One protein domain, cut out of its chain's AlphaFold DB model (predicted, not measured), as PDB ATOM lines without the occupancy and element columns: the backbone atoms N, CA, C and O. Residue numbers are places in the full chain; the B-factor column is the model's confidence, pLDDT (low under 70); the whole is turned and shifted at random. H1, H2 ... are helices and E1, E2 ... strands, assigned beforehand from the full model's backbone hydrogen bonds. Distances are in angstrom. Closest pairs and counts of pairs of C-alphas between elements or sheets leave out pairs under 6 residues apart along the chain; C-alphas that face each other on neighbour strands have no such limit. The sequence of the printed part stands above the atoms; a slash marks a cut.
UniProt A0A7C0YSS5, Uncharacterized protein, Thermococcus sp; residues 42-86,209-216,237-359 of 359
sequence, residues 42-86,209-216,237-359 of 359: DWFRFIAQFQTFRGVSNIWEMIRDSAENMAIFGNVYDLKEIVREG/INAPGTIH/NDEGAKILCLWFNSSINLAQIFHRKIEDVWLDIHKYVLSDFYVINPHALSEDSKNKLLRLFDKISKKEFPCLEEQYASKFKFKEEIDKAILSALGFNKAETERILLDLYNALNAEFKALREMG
ATOM      1  N   ASP A  42     -46.308 -58.950  -3.231       62.41
ATOM      2  CA  ASP A  42     -46.820 -57.597  -3.020       62.41
ATOM      3  C   ASP A  42     -47.325 -56.990  -4.335       62.41
ATOM      4  O   ASP A  42     -46.643 -56.228  -5.024       62.41
ATOM      5  N   TRP A  43     -48.535 -57.389  -4.724       69.00
ATOM      6  CA  TRP A  43     -49.173 -56.896  -5.945       69.00
ATOM      7  C   TRP A  43     -49.647 -55.441  -5.823       69.00
ATOM      8  O   TRP A  43     -49.916 -54.816  -6.848       69.00
ATOM      9  N   PHE A  44     -49.702 -54.870  -4.611       65.88
ATOM     10  CA  PHE A  44     -50.135 -53.484  -4.405       65.88
ATOM     11  C   PHE A  44     -49.186 -52.470  -5.038       65.88
ATOM     12  O   PHE A  44     -49.648 -51.412  -5.465       65.88
ATOM     13  N   ARG A  45     -47.903 -52.815  -5.220       63.97
ATOM     14  CA  ARG A  45     -46.942 -51.960  -5.938       63.97
ATOM     15  C   ARG A  45     -47.418 -51.572  -7.343       63.97
ATOM     16  O   ARG A  45     -47.029 -50.527  -7.847       63.97
ATOM     17  N   PHE A  46     -48.240 -52.408  -7.978       64.62
ATOM     18  CA  PHE A  46     -48.771 -52.188  -9.325       64.62
ATOM     19  C   PHE A  46     -50.014 -51.295  -9.364       64.62
ATOM     20  O   PHE A  46     -50.428 -50.890 -10.446       64.62
ATOM     21  N   ILE A  47     -50.613 -51.037  -8.203       64.81
ATOM     22  CA  ILE A  47     -51.879 -50.318  -8.054       64.81
ATOM     23  C   ILE A  47     -51.606 -48.943  -7.440       64.81
ATOM     24  O   ILE A  47     -52.021 -47.933  -7.984       64.81
ATOM     25  N   ALA A  48     -50.816 -48.895  -6.365       59.19
ATOM     26  CA  ALA A  48     -50.674 -47.710  -5.524       59.19
ATOM     27  C   ALA A  48     -49.741 -46.605  -6.057       59.19
ATOM     28  O   ALA A  48     -49.511 -45.620  -5.359       59.19
ATOM     29  N   GLN A  49     -49.171 -46.771  -7.253       60.72
ATOM     30  CA  GLN A  49     -48.241 -45.809  -7.845       60.72
ATOM     31  C   GLN A  49     -48.893 -45.040  -8.982       60.72
ATOM     32  O   GLN A  49     -49.423 -45.635  -9.919       60.72
ATOM     33  N   PHE A  50     -48.741 -43.718  -8.949       55.19
ATOM     34  CA  PHE A  50     -49.287 -42.831  -9.975       55.19
ATOM     35  C   PHE A  50     -48.484 -42.856 -11.280       55.19
ATOM     36  O   PHE A  50     -48.963 -42.349 -12.285       55.19
ATOM     37  N   GLN A  51     -47.281 -43.452 -11.299       56.31
ATOM     38  CA  GLN A  51     -46.472 -43.626 -12.513       56.31
ATOM     39  C   GLN A  51     -45.895 -45.042 -12.599       56.31
ATOM     40  O   GLN A  51     -45.167 -45.485 -11.714       56.31
ATOM     41  N   THR A  52     -46.172 -45.756 -13.690       53.00
ATOM     42  CA  THR A  52     -45.893 -47.202 -13.797       53.00
ATOM     43  C   THR A  52     -44.535 -47.532 -14.434       53.00
ATOM     44  O   THR A  52     -43.922 -48.539 -14.084       53.00
ATOM     45  N   PHE A  53     -43.999 -46.681 -15.324       46.47
ATOM     46  CA  PHE A  53     -42.765 -46.992 -16.074       46.47
ATOM     47  C   PHE A  53     -41.491 -46.301 -15.545       46.47
ATOM     48  O   PHE A  53     -40.408 -46.888 -15.573       46.47
ATOM     49  N   ARG A  54     -41.601 -45.083 -14.996       58.25
ATOM     50  CA  ARG A  54     -40.513 -44.357 -14.294       58.25
ATOM     51  C   ARG A  54     -40.873 -44.043 -12.836       58.25
ATOM     52  O   ARG A  54     -40.425 -43.046 -12.280       58.25
ATOM     53  N   GLY A  55     -41.716 -44.891 -12.253       76.81
ATOM     54  CA  GLY A  55     -42.212 -44.738 -10.893       76.81
ATOM     55  C   GLY A  55     -41.124 -44.892  -9.843       76.81
ATOM     56  O   GLY A  55     -40.085 -45.527 -10.064       76.81
ATOM     57  N   VAL A  56     -41.403 -44.337  -8.667       87.75
ATOM     58  CA  VAL A  56     -40.527 -44.389  -7.493       87.75
ATOM     59  C   VAL A  56     -40.099 -45.825  -7.158       87.75
ATOM     60  O   VAL A  56     -38.952 -46.033  -6.759       87.75
ATOM     61  N   SER A  57     -40.952 -46.829  -7.397       85.25
ATOM     62  CA  SER A  57     -40.600 -48.233  -7.146       85.25
ATOM     63  C   SER A  57     -39.514 -48.783  -8.051       85.25
ATOM     64  O   SER A  57     -38.645 -49.489  -7.558       85.25
ATOM     65  N   ASN A  58     -39.513 -48.457  -9.346       86.06
ATOM     66  CA  ASN A  58     -38.485 -48.974 -10.257       86.06
ATOM     67  C   ASN A  58     -37.104 -48.438  -9.860       86.06
ATOM     68  O   ASN A  58     -36.110 -49.162  -9.886       86.06
ATOM     69  N   ILE A  59     -37.056 -47.172  -9.436       92.75
ATOM     70  CA  ILE A  59     -35.836 -46.533  -8.940       92.75
ATOM     71  C   ILE A  59     -35.409 -47.167  -7.612       92.75
ATOM     72  O   ILE A  59     -34.238 -47.501  -7.445       92.75
ATOM     73  N   TRP A  60     -36.349 -47.373  -6.685       94.56
ATOM     74  CA  TRP A  60     -36.090 -48.060  -5.420       94.56
ATOM     75  C   TRP A  60     -35.551 -49.481  -5.629       94.56
ATOM     76  O   TRP A  60     -34.548 -49.837  -5.020       94.56
ATOM     77  N   GLU A  61     -36.169 -50.278  -6.500       91.62
ATOM     78  CA  GLU A  61     -35.756 -51.654  -6.795       91.62
ATOM     79  C   GLU A  61     -34.367 -51.703  -7.433       91.62
ATOM     80  O   GLU A  61     -33.526 -52.483  -6.998       91.62
ATOM     81  N   MET A  62     -34.079 -50.812  -8.386       94.69
ATOM     82  CA  MET A  62     -32.740 -50.677  -8.965       94.69
ATOM     83  C   MET A  62     -31.690 -50.337  -7.898       94.69
ATOM     84  O   MET A  62     -30.615 -50.944  -7.891       94.69
ATOM     85  N   ILE A  63     -31.981 -49.379  -7.005       96.62
ATOM     86  CA  ILE A  63     -31.082 -49.049  -5.890       96.62
ATOM     87  C   ILE A  63     -30.919 -50.277  -4.995       96.62
ATOM     88  O   ILE A  63     -29.791 -50.646  -4.688       96.62
ATOM     89  N   ARG A  64     -32.021 -50.939  -4.623       95.69
ATOM     90  CA  ARG A  64     -32.029 -52.136  -3.775       95.69
ATOM     91  C   ARG A  64     -31.128 -53.236  -4.314       95.69
ATOM     92  O   ARG A  64     -30.356 -53.805  -3.551       95.69
ATOM     93  N   ASP A  65     -31.237 -53.514  -5.606       94.69
ATOM     94  CA  ASP A  65     -30.577 -54.651  -6.240       94.69
ATOM     95  C   ASP A  65     -29.095 -54.381  -6.550       94.69
ATOM     96  O   ASP A  65     -28.325 -55.326  -6.702       94.69
ATOM     97  N   SER A  66     -28.692 -53.106  -6.627       96.19
ATOM     98  CA  SER A  66     -27.312 -52.704  -6.959       96.19
ATOM     99  C   SER A  66     -26.506 -52.204  -5.759       96.19
ATOM    100  O   SER A  66     -25.289 -52.078  -5.852       96.19
ATOM    101  N   ALA A  67     -27.170 -51.864  -4.655       96.25
ATOM    102  CA  ALA A  67     -26.534 -51.256  -3.498       96.25
ATOM    103  C   ALA A  67     -25.679 -52.245  -2.699       96.25
ATOM    104  O   ALA A  67     -26.095 -53.349  -2.349       96.25
ATOM    105  N   GLU A  68     -24.511 -51.768  -2.301       95.12
ATOM    106  CA  GLU A  68     -23.676 -52.364  -1.273       95.12
ATOM    107  C   GLU A  68     -24.123 -51.898   0.121       95.12
ATOM    108  O   GLU A  68     -24.811 -50.890   0.283       95.12
ATOM    109  N   ASN A  69     -23.693 -52.611   1.166       94.50
ATOM    110  CA  ASN A  69     -23.838 -52.190   2.569       94.50
ATOM    111  C   ASN A  69     -25.279 -51.943   3.041       94.50
ATOM    112  O   ASN A  69     -25.492 -51.271   4.051       94.50
ATOM    113  N   MET A  70     -26.271 -52.496   2.353       96.62
ATOM    114  CA  MET A  70     -27.673 -52.427   2.741       96.62
ATOM    115  C   MET A  70     -28.157 -53.789   3.230       96.62
ATOM    116  O   MET A  70     -27.761 -54.829   2.711       96.62
ATOM    117  N   ALA A  71     -29.019 -53.793   4.241       97.50
ATOM    118  CA  ALA A  71     -29.576 -55.016   4.801       97.50
ATOM    119  C   ALA A  71     -30.982 -54.780   5.353       97.50
ATOM    120  O   ALA A  71     -31.373 -53.649   5.632       97.50
ATOM    121  N   ILE A  72     -31.740 -55.859   5.535       97.50
ATOM    122  CA  ILE A  72     -33.041 -55.817   6.209       97.50
ATOM    123  C   ILE A  72     -32.832 -55.431   7.682       97.50
ATOM    124  O   ILE A  72     -31.983 -56.008   8.358       97.50
ATOM    125  N   PHE A  73     -33.610 -54.481   8.199       97.44
ATOM    126  CA  PHE A  73     -33.413 -53.863   9.510       97.44
ATOM    127  C   PHE A  73     -33.450 -54.887  10.649       97.44
ATOM    128  O   PHE A  73     -32.574 -54.866  11.514       97.44
ATOM    129  N   GLY A  74     -34.389 -55.835  10.597       96.62
ATOM    130  CA  GLY A  74     -34.489 -56.958  11.537       96.62
ATOM    131  C   GLY A  74     -33.364 -57.986  11.454       96.62
ATOM    132  O   GLY A  74     -33.184 -58.747  12.399       96.62
ATOM    133  N   ASN A  75     -32.584 -57.989  10.372       96.62
ATOM    134  CA  ASN A  75     -31.374 -58.810  10.273       96.62
ATOM    135  C   ASN A  75     -30.152 -58.090  10.856       96.62
ATOM    136  O   ASN A  75     -29.190 -58.744  11.245       96.62
ATOM    137  N   VAL A  76     -30.172 -56.752  10.898       96.62
ATOM    138  CA  VAL A  76     -29.088 -55.941  11.478       96.62
ATOM    139  C   VAL A  76     -29.265 -55.788  12.988       96.62
ATOM    140  O   VAL A  76     -28.285 -55.823  13.727       96.62
ATOM    141  N   TYR A  77     -30.506 -55.638  13.458       96.38
ATOM    142  CA  TYR A  77     -30.813 -55.423  14.868       96.38
ATOM    143  C   TYR A  77     -31.976 -56.294  15.340       96.38
ATOM    144  O   TYR A  77     -32.966 -56.459  14.629       96.38
ATOM    145  N   ASP A  78     -31.936 -56.737  16.600       95.12
ATOM    146  CA  ASP A  78     -33.122 -57.307  17.238       95.12
ATOM    147  C   ASP A  78     -34.113 -56.191  17.606       95.12
ATOM    148  O   ASP A  78     -34.077 -55.601  18.691       95.12
ATOM    149  N   LEU A  79     -35.053 -55.909  16.701       94.06
ATOM    150  CA  LEU A  79     -36.094 -54.907  16.930       94.06
ATOM    151  C   LEU A  79     -36.936 -55.210  18.177       94.06
ATOM    152  O   LEU A  79     -37.506 -54.276  18.752       94.06
ATOM    153  N   LYS A  80     -37.072 -56.469  18.622       91.75
ATOM    154  CA  LYS A  80     -37.781 -56.794  19.873       91.75
ATOM    155  C   LYS A  80     -37.028 -56.295  21.092       91.75
ATOM    156  O   LYS A  80     -37.687 -55.954  22.068       91.75
ATOM    157  N   GLU A  81     -35.715 -56.157  21.030       93.19
ATOM    158  CA  GLU A  81     -34.915 -55.597  22.114       93.19
ATOM    159  C   GLU A  81     -34.792 -54.084  21.995       93.19
ATOM    160  O   GLU A  81     -35.144 -53.377  22.939       93.19
ATOM    161  N   ILE A  82     -34.400 -53.588  20.822       95.38
ATOM    162  CA  ILE A  82     -33.962 -52.195  20.676       95.38
ATOM    163  C   ILE A  82     -35.081 -51.211  20.328       95.38
ATOM    164  O   ILE A  82     -34.928 -50.026  20.606       95.38
ATOM    165  N   VAL A  83     -36.204 -51.665  19.748       97.06
ATOM    166  CA  VAL A  83     -37.300 -50.788  19.294       97.06
ATOM    167  C   VAL A  83     -38.552 -50.956  20.154       97.06
ATOM    168  O   VAL A  83     -39.063 -52.065  20.374       97.06
ATOM    169  N   ARG A  84     -39.112 -49.836  20.611       97.00
ATOM    170  CA  ARG A  84     -40.374 -49.759  21.354       97.00
ATOM    171  C   ARG A  84     -41.324 -48.779  20.678       97.00
ATOM    172  O   ARG A  84     -40.907 -47.847  20.006       97.00
ATOM    173  N   GLU A  85     -42.619 -49.000  20.850       96.38
ATOM    174  CA  GLU A  85     -43.626 -47.976  20.555       96.38
ATOM    175  C   GLU A  85     -43.450 -46.811  21.538       96.38
ATOM    176  O   GLU A  85     -43.163 -47.056  22.717       96.38
ATOM    177  N   GLY A  86     -43.644 -45.576  21.069       96.50
ATOM    178  CA  GLY A  86     -43.654 -44.390  21.919       96.50
ATOM    179  C   GLY A  86     -44.722 -44.429  23.021       96.50
ATOM    180  O   GLY A  86     -45.527 -45.357  23.141       96.50
ATOM    181  N   ILE A 209     -47.993 -38.014   5.018       89.62
ATOM    182  CA  ILE A 209     -46.720 -37.822   4.303       89.62
ATOM    183  C   ILE A 209     -46.558 -36.413   3.711       89.62
ATOM    184  O   ILE A 209     -45.452 -35.882   3.704       89.62
ATOM    185  N   ASN A 210     -47.654 -35.790   3.277       88.75
ATOM    186  CA  ASN A 210     -47.708 -34.455   2.673       88.75
ATOM    187  C   ASN A 210     -48.261 -33.375   3.625       88.75
ATOM    188  O   ASN A 210     -48.607 -32.283   3.183       88.75
ATOM    189  N   ALA A 211     -48.373 -33.650   4.929       91.69
ATOM    190  CA  ALA A 211     -48.811 -32.627   5.878       91.69
ATOM    191  C   ALA A 211     -47.731 -31.541   6.063       91.69
ATOM    192  O   ALA A 211     -46.555 -31.891   6.187       91.69
ATOM    193  N   PRO A 212     -48.102 -30.250   6.207       91.62
ATOM    194  CA  PRO A 212     -47.138 -29.157   6.390       91.62
ATOM    195  C   PRO A 212     -46.176 -29.357   7.571       91.62
ATOM    196  O   PRO A 212     -45.011 -28.979   7.496       91.62
ATOM    197  N   GLY A 213     -46.648 -29.996   8.646       93.50
ATOM    198  CA  GLY A 213     -45.836 -30.287   9.829       93.50
ATOM    199  C   GLY A 213     -44.933 -31.518   9.704       93.50
ATOM    200  O   GLY A 213     -44.122 -31.760  10.598       93.50
ATOM    201  N   THR A 214     -45.049 -32.312   8.635       95.94
ATOM    202  CA  THR A 214     -44.154 -33.447   8.369       95.94
ATOM    203  C   THR A 214     -42.892 -32.920   7.696       95.94
ATOM    204  O   THR A 214     -42.916 -32.540   6.531       95.94
ATOM    205  N   ILE A 215     -41.785 -32.879   8.438       97.62
ATOM    206  CA  ILE A 215     -40.493 -32.344   7.974       97.62
ATOM    207  C   ILE A 215     -39.470 -33.472   7.818       97.62
ATOM    208  O   ILE A 215     -38.890 -33.653   6.749       97.62
ATOM    209  N   HIS A 216     -39.275 -34.239   8.891       98.06
ATOM    210  CA  HIS A 216     -38.357 -35.374   8.958       98.06
ATOM    211  C   HIS A 216     -39.130 -36.661   9.246       98.06
ATOM    212  O   HIS A 216     -40.170 -36.646   9.907       98.06
ATOM    213  N   ASN A 237     -26.325 -47.509  19.652       96.75
ATOM    214  CA  ASN A 237     -25.071 -46.773  19.831       96.75
ATOM    215  C   ASN A 237     -25.122 -45.434  19.064       96.75
ATOM    216  O   ASN A 237     -25.869 -45.299  18.093       96.75
ATOM    217  N   ASP A 238     -24.342 -44.450  19.515       97.94
ATOM    218  CA  ASP A 238     -24.421 -43.070  19.021       97.94
ATOM    219  C   ASP A 238     -24.201 -42.952  17.506       97.94
ATOM    220  O   ASP A 238     -25.001 -42.341  16.797       97.94
ATOM    221  N   GLU A 239     -23.147 -43.590  16.994       98.31
ATOM    222  CA  GLU A 239     -22.797 -43.554  15.573       98.31
ATOM    223  C   GLU A 239     -23.886 -44.193  14.705       98.31
ATOM    224  O   GLU A 239     -24.320 -43.613  13.707       98.31
ATOM    225  N   GLY A 240     -24.375 -45.365  15.117       98.19
ATOM    226  CA  GLY A 240     -25.456 -46.078  14.447       98.19
ATOM    227  C   GLY A 240     -26.750 -45.269  14.423       98.19
ATOM    228  O   GLY A 240     -27.409 -45.212  13.386       98.19
ATOM    229  N   ALA A 241     -27.085 -44.583  15.521       98.69
ATOM    230  CA  ALA A 241     -28.254 -43.711  15.587       98.69
ATOM    231  C   ALA A 241     -28.148 -42.536  14.601       98.69
ATOM    232  O   ALA A 241     -29.101 -42.268  13.871       98.69
ATOM    233  N   LYS A 242     -26.988 -41.875  14.514       98.88
ATOM    234  CA  LYS A 242     -26.751 -40.772  13.562       98.88
ATOM    235  C   LYS A 242     -26.853 -41.231  12.109       98.88
ATOM    236  O   LYS A 242     -27.540 -40.599  11.305       98.88
ATOM    237  N   ILE A 243     -26.210 -42.350  11.775       98.88
ATOM    238  CA  ILE A 243     -26.215 -42.917  10.419       98.88
ATOM    239  C   ILE A 243     -27.628 -43.340  10.012       98.88
ATOM    240  O   ILE A 243     -28.086 -42.998   8.922       98.88
ATOM    241  N   LEU A 244     -28.352 -44.031  10.895       98.81
ATOM    242  CA  LEU A 244     -29.731 -44.423  10.618       98.81
ATOM    243  C   LEU A 244     -30.678 -43.219  10.570       98.81
ATOM    244  O   LEU A 244     -31.615 -43.229   9.779       98.81
ATOM    245  N   CYS A 245     -30.424 -42.156  11.335       98.88
ATOM    246  CA  CYS A 245     -31.186 -40.913  11.222       98.88
ATOM    247  C   CYS A 245     -31.045 -40.292   9.821       98.88
ATOM    248  O   CYS A 245     -32.052 -39.909   9.222       98.88
ATOM    249  N   LEU A 246     -29.830 -40.263   9.250       98.88
ATOM    250  CA  LEU A 246     -29.625 -39.855   7.851       98.88
ATOM    251  C   LEU A 246     -30.362 -40.781   6.878       98.88
ATOM    252  O   LEU A 246     -31.035 -40.295   5.973       98.88
ATOM    253  N   TRP A 247     -30.271 -42.099   7.079       98.81
ATOM    254  CA  TRP A 247     -30.959 -43.079   6.239       98.81
ATOM    255  C   TRP A 247     -32.468 -42.858   6.208       98.81
ATOM    256  O   TRP A 247     -33.042 -42.699   5.132       98.81
ATOM    257  N   PHE A 248     -33.115 -42.815   7.373       98.69
ATOM    258  CA  PHE A 248     -34.566 -42.671   7.448       98.69
ATOM    259  C   PHE A 248     -35.037 -41.327   6.882       98.69
ATOM    260  O   PHE A 248     -36.124 -41.264   6.312       98.69
ATOM    261  N   ASN A 249     -34.204 -40.284   6.964       98.69
ATOM    262  CA  ASN A 249     -34.460 -38.979   6.356       98.69
ATOM    263  C   ASN A 249     -34.004 -38.863   4.890       98.69
ATOM    264  O   ASN A 249     -34.162 -37.795   4.300       98.69
ATOM    265  N   SER A 250     -33.466 -39.915   4.270       98.50
ATOM    266  CA  SER A 250     -33.048 -39.908   2.862       98.50
ATOM    267  C   SER A 250     -34.225 -40.098   1.897       98.50
ATOM    268  O   SER A 250     -35.281 -40.628   2.248       98.50
ATOM    269  N   SER A 251     -34.048 -39.680   0.645       97.94
ATOM    270  CA  SER A 251     -34.978 -39.962  -0.457       97.94
ATOM    271  C   SER A 251     -35.060 -41.440  -0.793       97.94
ATOM    272  O   SER A 251     -36.077 -41.887  -1.305       97.94
ATOM    273  N   ILE A 252     -34.013 -42.201  -0.478       97.94
ATOM    274  CA  ILE A 252     -33.950 -43.641  -0.702       97.94
ATOM    275  C   ILE A 252     -34.948 -44.342   0.230       97.94
ATOM    276  O   ILE A 252     -35.759 -45.146  -0.222       97.94
ATOM    277  N   ASN A 253     -34.971 -43.971   1.516       97.75
ATOM    278  CA  ASN A 253     -35.982 -44.486   2.440       97.75
ATOM    279  C   ASN A 253     -37.396 -43.988   2.094       97.75
ATOM    280  O   ASN A 253     -38.354 -44.750   2.200       97.75
ATOM    281  N   LEU A 254     -37.543 -42.736   1.645       96.25
ATOM    282  CA  LEU A 254     -38.840 -42.245   1.175       96.25
ATOM    283  C   LEU A 254     -39.345 -43.051  -0.034       96.25
ATOM    284  O   LEU A 254     -40.520 -43.401  -0.083       96.25
ATOM    285  N   ALA A 255     -38.453 -43.411  -0.960       94.88
ATOM    286  CA  ALA A 255     -38.779 -44.261  -2.097       94.88
ATOM    287  C   ALA A 255     -39.258 -45.649  -1.660       94.88
ATOM    288  O   ALA A 255     -40.275 -46.128  -2.151       94.88
ATOM    289  N   GLN A 256     -38.581 -46.256  -0.681       93.94
ATOM    290  CA  GLN A 256     -39.023 -47.506  -0.059       93.94
ATOM    291  C   GLN A 256     -40.421 -47.383   0.568       93.94
ATOM    292  O   GLN A 256     -41.221 -48.314   0.472       93.94
ATOM    293  N   ILE A 257     -40.726 -46.255   1.215       92.25
ATOM    294  CA  ILE A 257     -42.048 -46.010   1.803       92.25
ATOM    295  C   ILE A 257     -43.112 -45.941   0.706       92.25
ATOM    296  O   ILE A 257     -44.112 -46.639   0.818       92.25
ATOM    297  N   PHE A 258     -42.889 -45.166  -0.361       87.94
ATOM    298  CA  PHE A 258     -43.812 -45.097  -1.501       87.94
ATOM    299  C   PHE A 258     -43.967 -46.442  -2.217       87.94
ATOM    300  O   PHE A 258     -45.073 -46.802  -2.601       87.94
ATOM    301  N   HIS A 259     -42.892 -47.221  -2.325       84.94
ATOM    302  CA  HIS A 259     -42.927 -48.556  -2.918       84.94
ATOM    303  C   HIS A 259     -43.853 -49.527  -2.173       84.94
ATOM    304  O   HIS A 259     -44.502 -50.360  -2.798       84.94
ATOM    305  N   ARG A 260     -43.912 -49.417  -0.840       79.25
ATOM    306  CA  ARG A 260     -44.720 -50.282   0.041       79.25
ATOM    307  C   ARG A 260     -46.069 -49.680   0.425       79.25
ATOM    308  O   ARG A 260     -46.828 -50.290   1.179       79.25
ATOM    309  N   LYS A 261     -46.327 -48.443   0.015       71.56
ATOM    310  CA  LYS A 261     -47.517 -47.696   0.399       71.56
ATOM    311  C   LYS A 261     -48.742 -48.271  -0.325       71.56
ATOM    312  O   LYS A 261     -48.679 -48.623  -1.494       71.56
ATOM    313  N   ILE A 262     -49.867 -48.318   0.386       61.50
ATOM    314  CA  ILE A 262     -51.219 -48.461  -0.181       61.50
ATOM    315  C   ILE A 262     -51.767 -47.036  -0.403       61.50
ATOM    316  O   ILE A 262     -51.336 -46.153   0.329       61.50
ATOM    317  N   GLU A 263     -52.655 -46.796  -1.381       56.62
ATOM    318  CA  GLU A 263     -53.226 -45.497  -1.846       56.62
ATOM    319  C   GLU A 263     -53.839 -44.552  -0.763       56.62
ATOM    320  O   GLU A 263     -54.962 -44.080  -0.892       56.62
ATOM    321  N   ASP A 264     -53.134 -44.240   0.324       63.75
ATOM    322  CA  ASP A 264     -53.596 -43.397   1.428       63.75
ATOM    323  C   ASP A 264     -52.501 -42.407   1.849       63.75
ATOM    324  O   ASP A 264     -51.328 -42.749   2.020       63.75
ATOM    325  N   VAL A 265     -52.861 -41.137   2.012       69.56
ATOM    326  CA  VAL A 265     -51.975 -40.098   2.563       69.56
ATOM    327  C   VAL A 265     -51.535 -40.415   3.994       69.56
ATOM    328  O   VAL A 265     -50.459 -39.967   4.409       69.56
ATOM    329  N   TRP A 266     -52.329 -41.197   4.732       73.44
ATOM    330  CA  TRP A 266     -52.018 -41.647   6.079       73.44
ATOM    331  C   TRP A 266     -51.260 -42.978   6.077       73.44
ATOM    332  O   TRP A 266     -51.739 -44.004   5.606       73.44
ATOM    333  N   LEU A 267     -50.057 -42.964   6.647       84.19
ATOM    334  CA  LEU A 267     -49.193 -44.136   6.759       84.19
ATOM    335  C   LEU A 267     -49.195 -44.669   8.195       84.19
ATOM    336  O   LEU A 267     -49.035 -43.878   9.125       84.19
ATOM    337  N   ASP A 268     -49.310 -45.993   8.381       88.94
ATOM    338  CA  ASP A 268     -49.027 -46.709   9.644       88.94
ATOM    339  C   ASP A 268     -47.981 -47.811   9.396       88.94
ATOM    340  O   ASP A 268     -48.282 -48.903   8.913       88.94
ATOM    341  N   ILE A 269     -46.718 -47.528   9.724       91.12
ATOM    342  CA  ILE A 269     -45.607 -48.476   9.576       91.12
ATOM    343  C   ILE A 269     -45.553 -49.382  10.809       91.12
ATOM    344  O   ILE A 269     -44.867 -49.094  11.793       91.12
ATOM    345  N   HIS A 270     -46.276 -50.500  10.779       90.00
ATOM    346  CA  HIS A 270     -46.239 -51.486  11.862       90.00
ATOM    347  C   HIS A 270     -44.827 -52.046  12.109       90.00
ATOM    348  O   HIS A 270     -43.979 -52.070  11.223       90.00
ATOM    349  N   LYS A 271     -44.571 -52.565  13.320       90.88
ATOM    350  CA  LYS A 271     -43.236 -53.052  13.712       90.88
ATOM    351  C   LYS A 271     -42.701 -54.167  12.810       90.88
ATOM    352  O   LYS A 271     -41.507 -54.191  12.552       90.88
ATOM    353  N   TYR A 272     -43.562 -55.077  12.350       87.50
ATOM    354  CA  TYR A 272     -43.154 -56.135  11.421       87.50
ATOM    355  C   TYR A 272     -42.777 -55.548  10.051       87.50
ATOM    356  O   TYR A 272     -41.741 -55.900   9.513       87.50
ATOM    357  N   VAL A 273     -43.528 -54.554   9.562       90.19
ATOM    358  CA  VAL A 273     -43.190 -53.820   8.332       90.19
ATOM    359  C   VAL A 273     -41.844 -53.111   8.479       90.19
ATOM    360  O   VAL A 273     -40.999 -53.236   7.600       90.19
ATOM    361  N   LEU A 274     -41.618 -52.418   9.603       94.56
ATOM    362  CA  LEU A 274     -40.340 -51.766   9.910       94.56
ATOM    363  C   LEU A 274     -39.191 -52.779  10.007       94.56
ATOM    364  O   LEU A 274     -38.087 -52.483   9.567       94.56
ATOM    365  N   SER A 275     -39.437 -53.967  10.564       94.12
ATOM    366  CA  SER A 275     -38.450 -55.053  10.621       94.12
ATOM    367  C   SER A 275     -37.982 -55.472   9.231       94.12
ATOM    368  O   SER A 275     -36.811 -55.801   9.064       94.12
ATOM    369  N   ASP A 276     -38.873 -55.404   8.245       94.00
ATOM    370  CA  ASP A 276     -38.603 -55.795   6.866       94.00
ATOM    371  C   ASP A 276     -38.068 -54.640   6.005       94.00
ATOM    372  O   ASP A 276     -37.825 -54.836   4.813       94.00
ATOM    373  N   PHE A 277     -37.916 -53.427   6.549       95.62
ATOM    374  CA  PHE A 277     -37.313 -52.310   5.818       95.62
ATOM    375  C   PHE A 277     -35.847 -52.601   5.540       95.62
ATOM    376  O   PHE A 277     -35.122 -53.070   6.410       95.62
ATOM    377  N   TYR A 278     -35.383 -52.252   4.351       97.81
ATOM    378  CA  TYR A 278     -33.962 -52.126   4.096       97.81
ATOM    379  C   TYR A 278     -33.436 -50.858   4.771       97.81
ATOM    380  O   TYR A 278     -34.093 -49.810   4.775       97.81
ATOM    381  N   VAL A 279     -32.244 -50.979   5.348       98.31
ATOM    382  CA  VAL A 279     -31.473 -49.898   5.956       98.31
ATOM    383  C   VAL A 279     -30.020 -49.986   5.518       98.31
ATOM    384  O   VAL A 279     -29.494 -51.082   5.303       98.31
ATOM    385  N   ILE A 280     -29.347 -48.838   5.431       98.12
ATOM    386  CA  ILE A 280     -27.883 -48.826   5.411       98.12
ATOM    387  C   ILE A 280     -27.385 -49.529   6.679       98.12
ATOM    388  O   ILE A 280     -27.831 -49.210   7.780       98.12
ATOM    389  N   ASN A 281     -26.513 -50.521   6.528       97.94
ATOM    390  CA  ASN A 281     -25.991 -51.323   7.625       97.94
ATOM    391  C   ASN A 281     -24.724 -50.661   8.186       97.94
ATOM    392  O   ASN A 281     -23.661 -50.792   7.573       97.94
ATOM    393  N   PRO A 282     -24.773 -50.007   9.366       96.69
ATOM    394  CA  PRO A 282     -23.609 -49.305   9.902       96.69
ATOM    395  C   PRO A 282     -22.428 -50.234  10.217       96.69
ATOM    396  O   PRO A 282     -21.293 -49.768  10.285       96.69
ATOM    397  N   HIS A 283     -22.681 -51.539  10.388       95.69
ATOM    398  CA  HIS A 283     -21.660 -52.554  10.660       95.69
ATOM    399  C   HIS A 283     -20.933 -53.043   9.402       95.69
ATOM    400  O   HIS A 283     -19.856 -53.617   9.522       95.69
ATOM    401  N   ALA A 284     -21.507 -52.827   8.215       96.50
ATOM    402  CA  ALA A 284     -20.892 -53.196   6.938       96.50
ATOM    403  C   ALA A 284     -20.105 -52.040   6.296       96.50
ATOM    404  O   ALA A 284     -19.312 -52.264   5.387       96.50
ATOM    405  N   LEU A 285     -20.310 -50.803   6.760       97.56
ATOM    406  CA  LEU A 285     -19.642 -49.631   6.201       97.56
ATOM    407  C   LEU A 285     -18.138 -49.638   6.480       97.56
ATOM    408  O   LEU A 285     -17.698 -49.888   7.603       97.56
ATOM    409  N   SER A 286     -17.359 -49.242   5.471       96.94
ATOM    410  CA  SER A 286     -15.954 -48.887   5.666       96.94
ATOM    411  C   SER A 286     -15.823 -47.694   6.619       96.94
ATOM    412  O   SER A 286     -16.707 -46.835   6.697       96.94
ATOM    413  N   GLU A 287     -14.688 -47.597   7.312       97.38
ATOM    414  CA  GLU A 287     -14.427 -46.482   8.229       97.38
ATOM    415  C   GLU A 287     -14.445 -45.118   7.524       97.38
ATOM    416  O   GLU A 287     -14.909 -44.134   8.095       97.38
ATOM    417  N   ASP A 288     -14.010 -45.036   6.265       97.12
ATOM    418  CA  ASP A 288     -14.093 -43.797   5.484       97.12
ATOM    419  C   ASP A 288     -15.554 -43.394   5.204       97.12
ATOM    420  O   ASP A 288     -15.944 -42.256   5.481       97.12
ATOM    421  N   SER A 289     -16.392 -44.330   4.740       97.69
ATOM    422  CA  SER A 289     -17.823 -44.079   4.509       97.69
ATOM    423  C   SER A 289     -18.547 -43.706   5.803       97.69
ATOM    424  O   SER A 289     -19.312 -42.739   5.830       97.69
ATOM    425  N   LYS A 290     -18.258 -44.415   6.901       98.31
ATOM    426  CA  LYS A 290     -18.809 -44.127   8.231       98.31
ATOM    427  C   LYS A 290     -18.446 -42.710   8.686       98.31
ATOM    428  O   LYS A 290     -19.333 -41.920   9.004       98.31
ATOM    429  N   ASN A 291     -17.164 -42.345   8.622       98.50
ATOM    430  CA  ASN A 291     -16.689 -41.014   9.006       98.50
ATOM    431  C   ASN A 291     -17.287 -39.895   8.143       98.50
ATOM    432  O   ASN A 291     -17.604 -38.821   8.658       98.50
ATOM    433  N   LYS A 292     -17.471 -40.126   6.837       98.44
ATOM    434  CA  LYS A 292     -18.143 -39.171   5.942       98.44
ATOM    435  C   LYS A 292     -19.593 -38.927   6.359       98.44
ATOM    436  O   LYS A 292     -20.001 -37.769   6.441       98.44
ATOM    437  N   LEU A 293     -20.345 -39.985   6.666       98.81
ATOM    438  CA  LEU A 293     -21.734 -39.874   7.124       98.81
ATOM    439  C   LEU A 293     -21.836 -39.179   8.487       98.81
ATOM    440  O   LEU A 293     -22.661 -38.283   8.645       98.81
ATOM    441  N   LEU A 294     -20.972 -39.520   9.446       98.88
ATOM    442  CA  LEU A 294     -20.961 -38.880  10.767       98.88
ATOM    443  C   LEU A 294     -20.651 -37.380  10.671       98.88
ATOM    444  O   LEU A 294     -21.386 -36.559  11.217       98.88
ATOM    445  N   ARG A 295     -19.630 -36.997   9.892       98.81
ATOM    446  CA  ARG A 295     -19.307 -35.580   9.642       98.81
ATOM    447  C   ARG A 295     -20.449 -34.840   8.954       98.81
ATOM    448  O   ARG A 295     -20.691 -33.671   9.257       98.81
ATOM    449  N   LEU A 296     -21.138 -35.495   8.018       98.88
ATOM    450  CA  LEU A 296     -22.308 -34.909   7.374       98.88
ATOM    451  C   LEU A 296     -23.428 -34.677   8.389       98.88
ATOM    452  O   LEU A 296     -23.970 -33.573   8.428       98.88
ATOM    453  N   PHE A 297     -23.735 -35.673   9.224       98.81
ATOM    454  CA  PHE A 297     -24.729 -35.546  10.284       98.81
ATOM    455  C   PHE A 297     -24.417 -34.349  11.188       98.81
ATOM    456  O   PHE A 297     -25.263 -33.470  11.351       98.81
ATOM    457  N   ASP A 298     -23.194 -34.243  11.706       98.56
ATOM    458  CA  ASP A 298     -22.803 -33.140  12.595       98.56
ATOM    459  C   ASP A 298     -22.922 -31.764  11.912       98.56
ATOM    460  O   ASP A 298     -23.301 -30.773  12.540       98.56
ATOM    461  N   LYS A 299     -22.652 -31.699  10.602       98.50
ATOM    462  CA  LYS A 299     -22.753 -30.470   9.804       98.50
ATOM    463  C   LYS A 299     -24.199 -29.990   9.625       98.50
ATOM    464  O   LYS A 299     -24.441 -28.778   9.665       98.50
ATOM    465  N   ILE A 300     -25.141 -30.899   9.365       98.38
ATOM    466  CA  ILE A 300     -26.488 -30.533   8.883       98.38
ATOM    467  C   ILE A 300     -27.606 -30.775   9.897       98.38
ATOM    468  O   ILE A 300     -28.673 -30.186   9.759       98.38
ATOM    469  N   SER A 301     -27.394 -31.615  10.908       98.31
ATOM    470  CA  SER A 301     -28.492 -32.152  11.720       98.31
ATOM    471  C   SER A 301     -29.259 -31.104  12.532       98.31
ATOM    472  O   SER A 301     -30.457 -31.250  12.779       98.31
ATOM    473  N   LYS A 302     -28.585 -30.007  12.886       97.94
ATOM    474  CA  LYS A 302     -29.150 -28.851  13.604       97.94
ATOM    475  C   LYS A 302     -29.643 -27.729  12.684       97.94
ATOM    476  O   LYS A 302     -29.996 -26.655  13.175       97.94
ATOM    477  N   LYS A 303     -29.596 -27.922  11.362       98.12
ATOM    478  CA  LYS A 303     -30.127 -26.967  10.382       98.12
ATOM    479  C   LYS A 303     -31.628 -27.181  10.216       98.12
ATOM    480  O   LYS A 303     -32.109 -28.305  10.321       98.12
ATOM    481  N   GLU A 304     -32.352 -26.097   9.957       97.56
ATOM    482  CA  GLU A 304     -33.785 -26.163   9.673       97.56
ATOM    483  C   GLU A 304     -34.034 -26.676   8.254       97.56
ATOM    484  O   GLU A 304     -33.382 -26.237   7.304       97.56
ATOM    485  N   PHE A 305     -34.983 -27.599   8.127       97.81
ATOM    486  CA  PHE A 305     -35.488 -28.111   6.858       97.81
ATOM    487  C   PHE A 305     -36.914 -27.583   6.641       97.81
ATOM    488  O   PHE A 305     -37.656 -27.432   7.620       97.81
ATOM    489  N   PRO A 306     -37.307 -27.304   5.386       97.12
ATOM    490  CA  PRO A 306     -38.702 -27.045   5.046       97.12
ATOM    491  C   PRO A 306     -39.531 -28.336   5.154       97.12
ATOM    492  O   PRO A 306     -38.972 -29.419   5.374       97.12
ATOM    493  N   CYS A 307     -40.854 -28.243   4.990       96.44
ATOM    494  CA  CYS A 307     -41.712 -29.431   5.014       96.44
ATOM    495  C   CYS A 307     -41.261 -30.463   3.967       96.44
ATOM    496  O   CYS A 307     -40.592 -30.130   2.986       96.44
ATOM    497  N   LEU A 308     -41.580 -31.736   4.200       95.94
ATOM    498  CA  LEU A 308     -41.021 -32.854   3.442       95.94
ATOM    499  C   LEU A 308     -41.250 -32.698   1.934       95.94
ATOM    500  O   LEU A 308     -40.327 -32.923   1.161       95.94
ATOM    501  N   GLU A 309     -42.438 -32.253   1.525       93.75
ATOM    502  CA  GLU A 309     -42.760 -31.988   0.121       93.75
ATOM    503  C   GLU A 309     -41.893 -30.858  -0.477       93.75
ATOM    504  O   GLU A 309     -41.314 -31.002  -1.557       93.75
ATOM    505  N   GLU A 310     -41.740 -29.740   0.238       95.06
ATOM    506  CA  GLU A 310     -40.958 -28.582  -0.214       95.06
ATOM    507  C   GLU A 310     -39.472 -28.906  -0.414       95.06
ATOM    508  O   GLU A 310     -38.813 -28.277  -1.251       95.06
ATOM    509  N   GLN A 311     -38.938 -29.904   0.300       95.62
ATOM    510  CA  GLN A 311     -37.556 -30.361   0.119       95.62
ATOM    511  C   GLN A 311     -37.289 -30.844  -1.316       95.62
ATOM    512  O   GLN A 311     -36.177 -30.673  -1.824       95.62
ATOM    513  N   TYR A 312     -38.311 -31.382  -1.989       92.25
ATOM    514  CA  TYR A 312     -38.228 -31.880  -3.362       92.25
ATOM    515  C   TYR A 312     -38.617 -30.828  -4.397       92.25
ATOM    516  O   TYR A 312     -37.970 -30.736  -5.445       92.25
ATOM    517  N   ALA A 313     -39.608 -29.987  -4.090       82.50
ATOM    518  CA  ALA A 313     -40.046 -28.918  -4.987       82.50
ATOM    519  C   ALA A 313     -38.956 -27.850  -5.189       82.50
ATOM    520  O   ALA A 313     -38.756 -27.357  -6.299       82.50
ATOM    521  N   SER A 314     -38.220 -27.519  -4.123       80.19
ATOM    522  CA  SER A 314     -37.186 -26.473  -4.127       80.19
ATOM    523  C   SER A 314     -35.765 -26.981  -4.410       80.19
ATOM    524  O   SER A 314     -34.834 -26.176  -4.434       80.19
ATOM    525  N   LYS A 315     -35.580 -28.297  -4.620       79.62
ATOM    526  CA  LYS A 315     -34.260 -28.962  -4.668       79.62
ATOM    527  C   LYS A 315     -33.390 -28.558  -3.475       79.62
ATOM    528  O   LYS A 315     -32.302 -27.998  -3.618       79.62
ATOM    529  N   PHE A 316     -33.905 -28.807  -2.275       94.62
ATOM    530  CA  PHE A 316     -33.279 -28.346  -1.046       94.62
ATOM    531  C   PHE A 316     -31.868 -28.930  -0.871       94.62
ATOM    532  O   PHE A 316     -31.674 -30.144  -0.807       94.62
ATOM    533  N   LYS A 317     -30.866 -28.052  -0.749       96.31
ATOM    534  CA  LYS A 317     -29.445 -28.431  -0.792       96.31
ATOM    535  C   LYS A 317     -29.054 -29.478   0.251       96.31
ATOM    536  O   LYS A 317     -28.332 -30.413  -0.072       96.31
ATOM    537  N   PHE A 318     -29.505 -29.344   1.502       97.38
ATOM    538  CA  PHE A 318     -29.118 -30.311   2.536       97.38
ATOM    539  C   PHE A 318     -29.734 -31.685   2.297       97.38
ATOM    540  O   PHE A 318     -29.097 -32.682   2.618       97.38
ATOM    541  N   LYS A 319     -30.919 -31.748   1.679       97.38
ATOM    542  CA  LYS A 319     -31.509 -33.020   1.266       97.38
ATOM    543  C   LYS A 319     -30.640 -33.708   0.213       97.38
ATOM    544  O   LYS A 319     -30.290 -34.871   0.368       97.38
ATOM    545  N   GLU A 320     -30.204 -32.954  -0.794       97.25
ATOM    546  CA  GLU A 320     -29.285 -33.453  -1.821       97.25
ATOM    547  C   GLU A 320     -27.934 -33.905  -1.243       97.25
ATOM    548  O   GLU A 320     -27.396 -34.923  -1.671       97.25
ATOM    549  N   GLU A 321     -27.392 -33.201  -0.242       98.31
ATOM    550  CA  GLU A 321     -26.170 -33.633   0.449       98.31
ATOM    551  C   GLU A 321     -26.353 -34.980   1.176       98.31
ATOM    552  O   GLU A 321     -25.464 -35.829   1.089       98.31
ATOM    553  N   ILE A 322     -27.498 -35.200   1.842       98.62
ATOM    554  CA  ILE A 322     -27.842 -36.488   2.475       98.62
ATOM    555  C   ILE A 322     -27.879 -37.590   1.430       98.62
ATOM    556  O   ILE A 322     -27.198 -38.604   1.572       98.62
ATOM    557  N   ASP A 323     -28.646 -37.388   0.364       98.56
ATOM    558  CA  ASP A 323     -28.916 -38.455  -0.589       98.56
ATOM    559  C   ASP A 323     -27.670 -38.832  -1.399       98.56
ATOM    560  O   ASP A 323     -27.424 -40.017  -1.630       98.56
ATOM    561  N   LYS A 324     -26.813 -37.855  -1.740       98.56
ATOM    562  CA  LYS A 324     -25.496 -38.117  -2.347       98.56
ATOM    563  C   LYS A 324     -24.597 -38.940  -1.435       98.56
ATOM    564  O   LYS A 324     -23.938 -39.869  -1.898       98.56
ATOM    565  N   ALA A 325     -24.543 -38.595  -0.150       98.50
ATOM    566  CA  ALA A 325     -23.696 -39.306   0.798       98.50
ATOM    567  C   ALA A 325     -24.198 -40.732   1.051       98.50
ATOM    568  O   ALA A 325     -23.386 -41.650   1.132       98.50
ATOM    569  N   ILE A 326     -25.518 -40.926   1.115       98.62
ATOM    570  CA  ILE A 326     -26.127 -42.251   1.248       98.62
ATOM    571  C   ILE A 326     -25.850 -43.092   0.000       98.62
ATOM    572  O   ILE A 326     -25.309 -44.180   0.144       98.62
ATOM    573  N   LEU A 327     -26.114 -42.594  -1.215       98.56
ATOM    574  CA  LEU A 327     -25.818 -43.339  -2.450       98.56
ATOM    575  C   LEU A 327     -24.330 -43.691  -2.571       98.56
ATOM    576  O   LEU A 327     -23.991 -44.828  -2.883       98.56
ATOM    577  N   SER A 328     -23.432 -42.765  -2.233       98.12
ATOM    578  CA  SER A 328     -21.998 -43.065  -2.211       98.12
ATOM    579  C   SER A 328     -21.641 -44.153  -1.192       98.12
ATOM    580  O   SER A 328     -20.795 -44.992  -1.481       98.12
ATOM    581  N   ALA A 329     -22.269 -44.160  -0.012       98.19
ATOM    582  CA  ALA A 329     -22.047 -45.189   1.005       98.19
ATOM    583  C   ALA A 329     -22.648 -46.557   0.621       98.19
ATOM    584  O   ALA A 329     -22.174 -47.590   1.098       98.19
ATOM    585  N   LEU A 330     -23.644 -46.556  -0.268       98.12
ATOM    586  CA  LEU A 330     -24.207 -47.741  -0.916       98.12
ATOM    587  C   LEU A 330     -23.399 -48.211  -2.144       98.12
ATOM    588  O   LEU A 330     -23.847 -49.105  -2.850       98.12
ATOM    589  N   GLY A 331     -22.239 -47.614  -2.435       97.50
ATOM    590  CA  GLY A 331     -21.346 -48.063  -3.511       97.50
ATOM    591  C   GLY A 331     -21.577 -47.416  -4.882       97.50
ATOM    592  O   GLY A 331     -20.829 -47.695  -5.816       97.50
ATOM    593  N   PHE A 332     -22.547 -46.503  -5.027       98.06
ATOM    594  CA  PHE A 332     -22.773 -45.816  -6.303       98.06
ATOM    595  C   PHE A 332     -21.692 -44.768  -6.573       98.06
ATOM    596  O   PHE A 332     -21.348 -43.948  -5.713       98.06
ATOM    597  N   ASN A 333     -21.188 -44.738  -7.806       97.19
ATOM    598  CA  ASN A 333     -20.224 -43.724  -8.213       97.19
ATOM    599  C   ASN A 333     -20.905 -42.363  -8.457       97.19
ATOM    600  O   ASN A 333     -22.131 -42.225  -8.429       97.19
ATOM    601  N   LYS A 334     -20.106 -41.319  -8.704       96.75
ATOM    602  CA  LYS A 334     -20.612 -39.946  -8.867       96.75
ATOM    603  C   LYS A 334     -21.597 -39.798 -10.036       96.75
ATOM    604  O   LYS A 334     -22.626 -39.149  -9.869       96.75
ATOM    605  N   ALA A 335     -21.296 -40.390 -11.192       96.81
ATOM    606  CA  ALA A 335     -22.144 -40.277 -12.379       96.81
ATOM    607  C   ALA A 335     -23.474 -41.024 -12.190       96.81
ATOM    608  O   ALA A 335     -24.536 -40.516 -12.550       96.81
ATOM    609  N   GLU A 336     -23.428 -42.203 -11.566       97.00
ATOM    610  CA  GLU A 336     -24.627 -42.954 -11.185       97.00
ATOM    611  C   GLU A 336     -25.472 -42.171 -10.188       97.00
ATOM    612  O   GLU A 336     -26.670 -42.016 -10.399       97.00
ATOM    613  N   THR A 337     -24.838 -41.622  -9.151       97.50
ATOM    614  CA  THR A 337     -25.495 -40.819  -8.117       97.50
ATOM    615  C   THR A 337     -26.247 -39.635  -8.727       97.50
ATOM    616  O   THR A 337     -27.419 -39.436  -8.428       97.50
ATOM    617  N   GLU A 338     -25.608 -38.859  -9.606       96.31
ATOM    618  CA  GLU A 338     -26.239 -37.695 -10.246       96.31
ATOM    619  C   GLU A 338     -27.455 -38.090 -11.094       96.31
ATOM    620  O   GLU A 338     -28.500 -37.439 -11.014       96.31
ATOM    621  N   ARG A 339     -27.353 -39.191 -11.850       95.81
ATOM    622  CA  ARG A 339     -28.466 -39.725 -12.644       95.81
ATOM    623  C   ARG A 339     -29.614 -40.216 -11.759       95.81
ATOM    624  O   ARG A 339     -30.755 -39.820 -11.975       95.81
ATOM    625  N   ILE A 340     -29.306 -41.032 -10.749       96.25
ATOM    626  CA  ILE A 340     -30.295 -41.603  -9.825       96.25
ATOM    627  C   ILE A 340     -31.054 -40.489  -9.107       96.25
ATOM    628  O   ILE A 340     -32.274 -40.551  -9.025       96.25
ATOM    629  N   LEU A 341     -30.362 -39.459  -8.611       95.88
ATOM    630  CA  LEU A 341     -31.012 -38.363  -7.891       95.88
ATOM    631  C   LEU A 341     -31.931 -37.536  -8.780       95.88
ATOM    632  O   LEU A 341     -33.008 -37.150  -8.329       95.88
ATOM    633  N   LEU A 342     -31.536 -37.281 -10.030       93.75
ATOM    634  CA  LEU A 342     -32.393 -36.574 -10.977       93.75
ATOM    635  C   LEU A 342     -33.710 -37.332 -11.188       93.75
ATOM    636  O   LEU A 342     -34.783 -36.742 -11.052       93.75
ATOM    637  N   ASP A 343     -33.625 -38.629 -11.476       93.19
ATOM    638  CA  ASP A 343     -34.800 -39.469 -11.706       93.19
ATOM    639  C   ASP A 343     -35.642 -39.608 -10.430       93.19
ATOM    640  O   ASP A 343     -36.860 -39.418 -10.459       93.19
ATOM    641  N   LEU A 344     -34.992 -39.851  -9.287       94.50
ATOM    642  CA  LEU A 344     -35.650 -40.049  -8.000       94.50
ATOM    643  C   LEU A 344     -36.415 -38.802  -7.552       94.50
ATOM    644  O   LEU A 344     -37.548 -38.905  -7.094       94.50
ATOM    645  N   TYR A 345     -35.825 -37.617  -7.697       95.00
ATOM    646  CA  TYR A 345     -36.472 -36.373  -7.278       95.00
ATOM    647  C   TYR A 345     -37.649 -36.019  -8.181       95.00
ATOM    648  O   TYR A 345     -38.651 -35.496  -7.696       95.00
ATOM    649  N   ASN A 346     -37.549 -36.300  -9.482       91.25
ATOM    650  CA  ASN A 346     -38.663 -36.109 -10.405       91.25
ATOM    651  C   ASN A 346     -39.831 -37.039 -10.048       91.25
ATOM    652  O   ASN A 346     -40.966 -36.573  -9.967       91.25
ATOM    653  N   ALA A 347     -39.542 -38.313  -9.770       91.00
ATOM    654  CA  ALA A 347     -40.549 -39.298  -9.390       91.00
ATOM    655  C   ALA A 347     -41.205 -38.959  -8.037       91.00
ATOM    656  O   ALA A 347     -42.427 -38.911  -7.941       91.00
ATOM    657  N   LEU A 348     -40.419 -38.616  -7.010       92.44
ATOM    658  CA  LEU A 348     -40.951 -38.215  -5.698       92.44
ATOM    659  C   LEU A 348     -41.792 -36.933  -5.774       92.44
ATOM    660  O   LEU A 348     -42.836 -36.843  -5.133       92.44
ATOM    661  N   ASN A 349     -41.382 -35.949  -6.580       91.12
ATOM    662  CA  ASN A 349     -42.192 -34.753  -6.820       91.12
ATOM    663  C   ASN A 349     -43.529 -35.078  -7.500       91.12
ATOM    664  O   ASN A 349     -44.528 -34.425  -7.203       91.12
ATOM    665  N   ALA A 350     -43.558 -36.047  -8.419       87.69
ATOM    666  CA  ALA A 350     -44.799 -36.490  -9.051       87.69
ATOM    667  C   ALA A 350     -45.736 -37.158  -8.031       87.69
ATOM    668  O   ALA A 350     -46.913 -36.812  -7.988       87.69
ATOM    669  N   GLU A 351     -45.202 -38.014  -7.152       87.56
ATOM    670  CA  GLU A 351     -45.969 -38.628  -6.060       87.56
ATOM    671  C   GLU A 351     -46.579 -37.576  -5.123       87.56
ATOM    672  O   GLU A 351     -47.772 -37.621  -4.826       87.56
ATOM    673  N   PHE A 352     -45.803 -36.577  -4.687       89.00
ATOM    674  CA  PHE A 352     -46.339 -35.507  -3.838       89.00
ATOM    675  C   PHE A 352     -47.442 -34.691  -4.522       89.00
ATOM    676  O   PHE A 352     -48.447 -34.375  -3.883       89.00
ATOM    677  N   LYS A 353     -47.292 -34.388  -5.820       87.00
ATOM    678  CA  LYS A 353     -48.333 -33.704  -6.604       87.00
ATOM    679  C   LYS A 353     -49.615 -34.528  -6.674       87.00
ATOM    680  O   LYS A 353     -50.675 -33.988  -6.383       87.00
ATOM    681  N   ALA A 354     -49.512 -35.820  -6.977       82.69
ATOM    682  CA  ALA A 354     -50.669 -36.707  -7.035       82.69
ATOM    683  C   ALA A 354     -51.389 -36.792  -5.678       82.69
ATOM    684  O   ALA A 354     -52.606 -36.648  -5.604       82.69
ATOM    685  N   LEU A 355     -50.643 -36.913  -4.574       82.88
ATOM    686  CA  LEU A 355     -51.231 -36.917  -3.230       82.88
ATOM    687  C   LEU A 355     -51.939 -35.613  -2.862       82.88
ATOM    688  O   LEU A 355     -52.873 -35.634  -2.063       82.88
ATOM    689  N   ARG A 356     -51.493 -34.481  -3.412       81.62
ATOM    690  CA  ARG A 356     -52.155 -33.189  -3.223       81.62
ATOM    691  C   ARG A 356     -53.469 -33.098  -3.995       81.62
ATOM    692  O   ARG A 356     -54.368 -32.416  -3.535       81.62
ATOM    693  N   GLU A 357     -53.578 -33.756  -5.143       77.69
ATOM    694  CA  GLU A 357     -54.812 -33.786  -5.939       77.69
ATOM    695  C   GLU A 357     -55.888 -34.701  -5.328       77.69
ATOM    696  O   GLU A 357     -57.070 -34.537  -5.623       77.69
ATOM    697  N   MET A 358     -55.495 -35.645  -4.462       68.62
ATOM    698  CA  MET A 358     -56.410 -36.570  -3.779       68.62
ATOM    699  C   MET A 358     -57.000 -36.052  -2.458       68.62
ATOM    700  O   MET A 358     -57.999 -36.607  -1.997       68.62
ATOM    701  N   GLY A 359     -56.350 -35.079  -1.812       56.44
ATOM    702  CA  GLY A 359     -56.772 -34.499  -0.529       56.44
ATOM    703  C   GLY A 359     -57.488 -33.174  -0.713       56.44
ATOM    704  O   GLY A 359     -58.387 -32.893   0.112       56.44
TER     705      GLY A 359
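This is residues 42 to 86, 209 to 216 and 237 to 359 of the 359 residues of an uncharacterized protein of Thermococcus sp (UniProt A0A7C0YSS5). This is a rounded cluster of crossed helices gathered along one long helix: H11 runs along one side, with H2, H6, H9 and H10 packed on it, H8 side by side with H10, and H5 packed across H8. Away from H11, the short pieces E1, E4, H3, H7, H4 and E2 make a smaller patch, with H4 and E2 farthest from the middle and H6 nearest to it. The 176 printed residues include eleven named helices and four named strands, in the order H1 H2 E1 H3 H4 E2 H5 H6 E3 H7 E4 H8 H9 H10 H11; the one sheet is the antiparallel pair E1 - E4. The class is mostly helix, and the whole is compact, with a radius of gyration of the C-alphas of 15.6 A and spans of 44 by 36 by 32 A.

H1, residues 43 to 46, only just touches H6, residues 251 to 260, with 3 pairs of C-alphas within 8 A; the closest are those of Arg 45 and His 259, 6.1 A apart. H2, residues 56 to 66, touches H6, with the C-alphas of Ser 57 and His 259 closest at 4.8 A, at a steep tilt of 68 degrees, only just short of about perpendicular, and opposite ways. H2 also touches residues 340 to 348 of H11, residues 334 to 358, at a shallow tilt of 30 degrees, opposite ways; the closest C-alphas are those of Val 56 and Ala 347, 5.4 A apart. E1, residues 70 to 72, and E4, residues 278 to 280, are antiparallel neighbours at 140 degrees, with N 71 and O 279 at 3.0 A and N 279 and O 71 at 2.8 A, both within hydrogen-bond range. H3, residues 73 to 76, touches H7, residues 271 to 275, closest at the C-alphas of Gly 74 and Ser 275, 4.5 A. H4, residues 79 to 82, is close but not clearly touching H7, with the C-alphas of Leu 79 and Ser 275 closest at 6.7 A. E2, residues 83 to 85, and H7 are near each other, with 5 pairs of C-alphas within 10 A. H5, residues 238 to 248, touches H8, residues 287 to 300, about perpendicular at 73 degrees, closest at the C-alphas of Ile 243 and Leu 293, 6.3 A. H6 touches H11 through residues 344 to 348 of H11, at a steep tilt of 50 degrees, the same way; the C-alphas of Ala 255 and Leu 348 are closest at 7.4 A. E3, residues 266 to 268, pairs with no named strand, as does E2, and is apart from H6 and H7. H8 touches H10, residues 317 to 329, at a shallow tilt of 11 degrees, opposite ways, closest at the C-alphas of Ser 289 and Ala 329, 5.6 A. H9, residues 308 to 313, touches residues 345 to 352 of H11, closest at the C-alphas of Tyr 312 and Asn 349, 6.0 A. H10 touches residues 334 to 341 of H11 at a steep tilt of 54 degrees, closest at the C-alphas of Leu 327 and Thr 337, 6.2 A. Every O i to N i+4 pair is within hydrogen-bond range in H2, H5, H6, H7, H8, H10 and H11; in H9 it is 1 of 2, and H1, H3 and H4 are too short for such a pair.

H1 begins at C-alpha 43, (-49.173, -56.896, -5.945). From first to last C-alpha, H2 measures 15.6 A, H5 15.4 A, H6 14.2 A, H8 20.0 A, H10 18.4 A and H11 36.3 A. H6 begins at C-alpha 251, (-34.978, -39.962, -0.457), and H11 ends at C-alpha 358, (-56.410, -36.570, -3.779).

The C-alphas of Glu 287 and Gly 359, the two farthest apart, are 44.9 A from each other. Residues 87 to 208 are not printed, with C-alphas 86 and 209 19.0 A apart across the cut; residues 217 to 236 are not printed either, with C-alphas 216 and 237 20.6 A apart. Of the links that are printed whole, none is long. The mean pLDDT of the printed part is 90.7; residues 42 to 54, 262 to 265 and 358 to 359 are under 70.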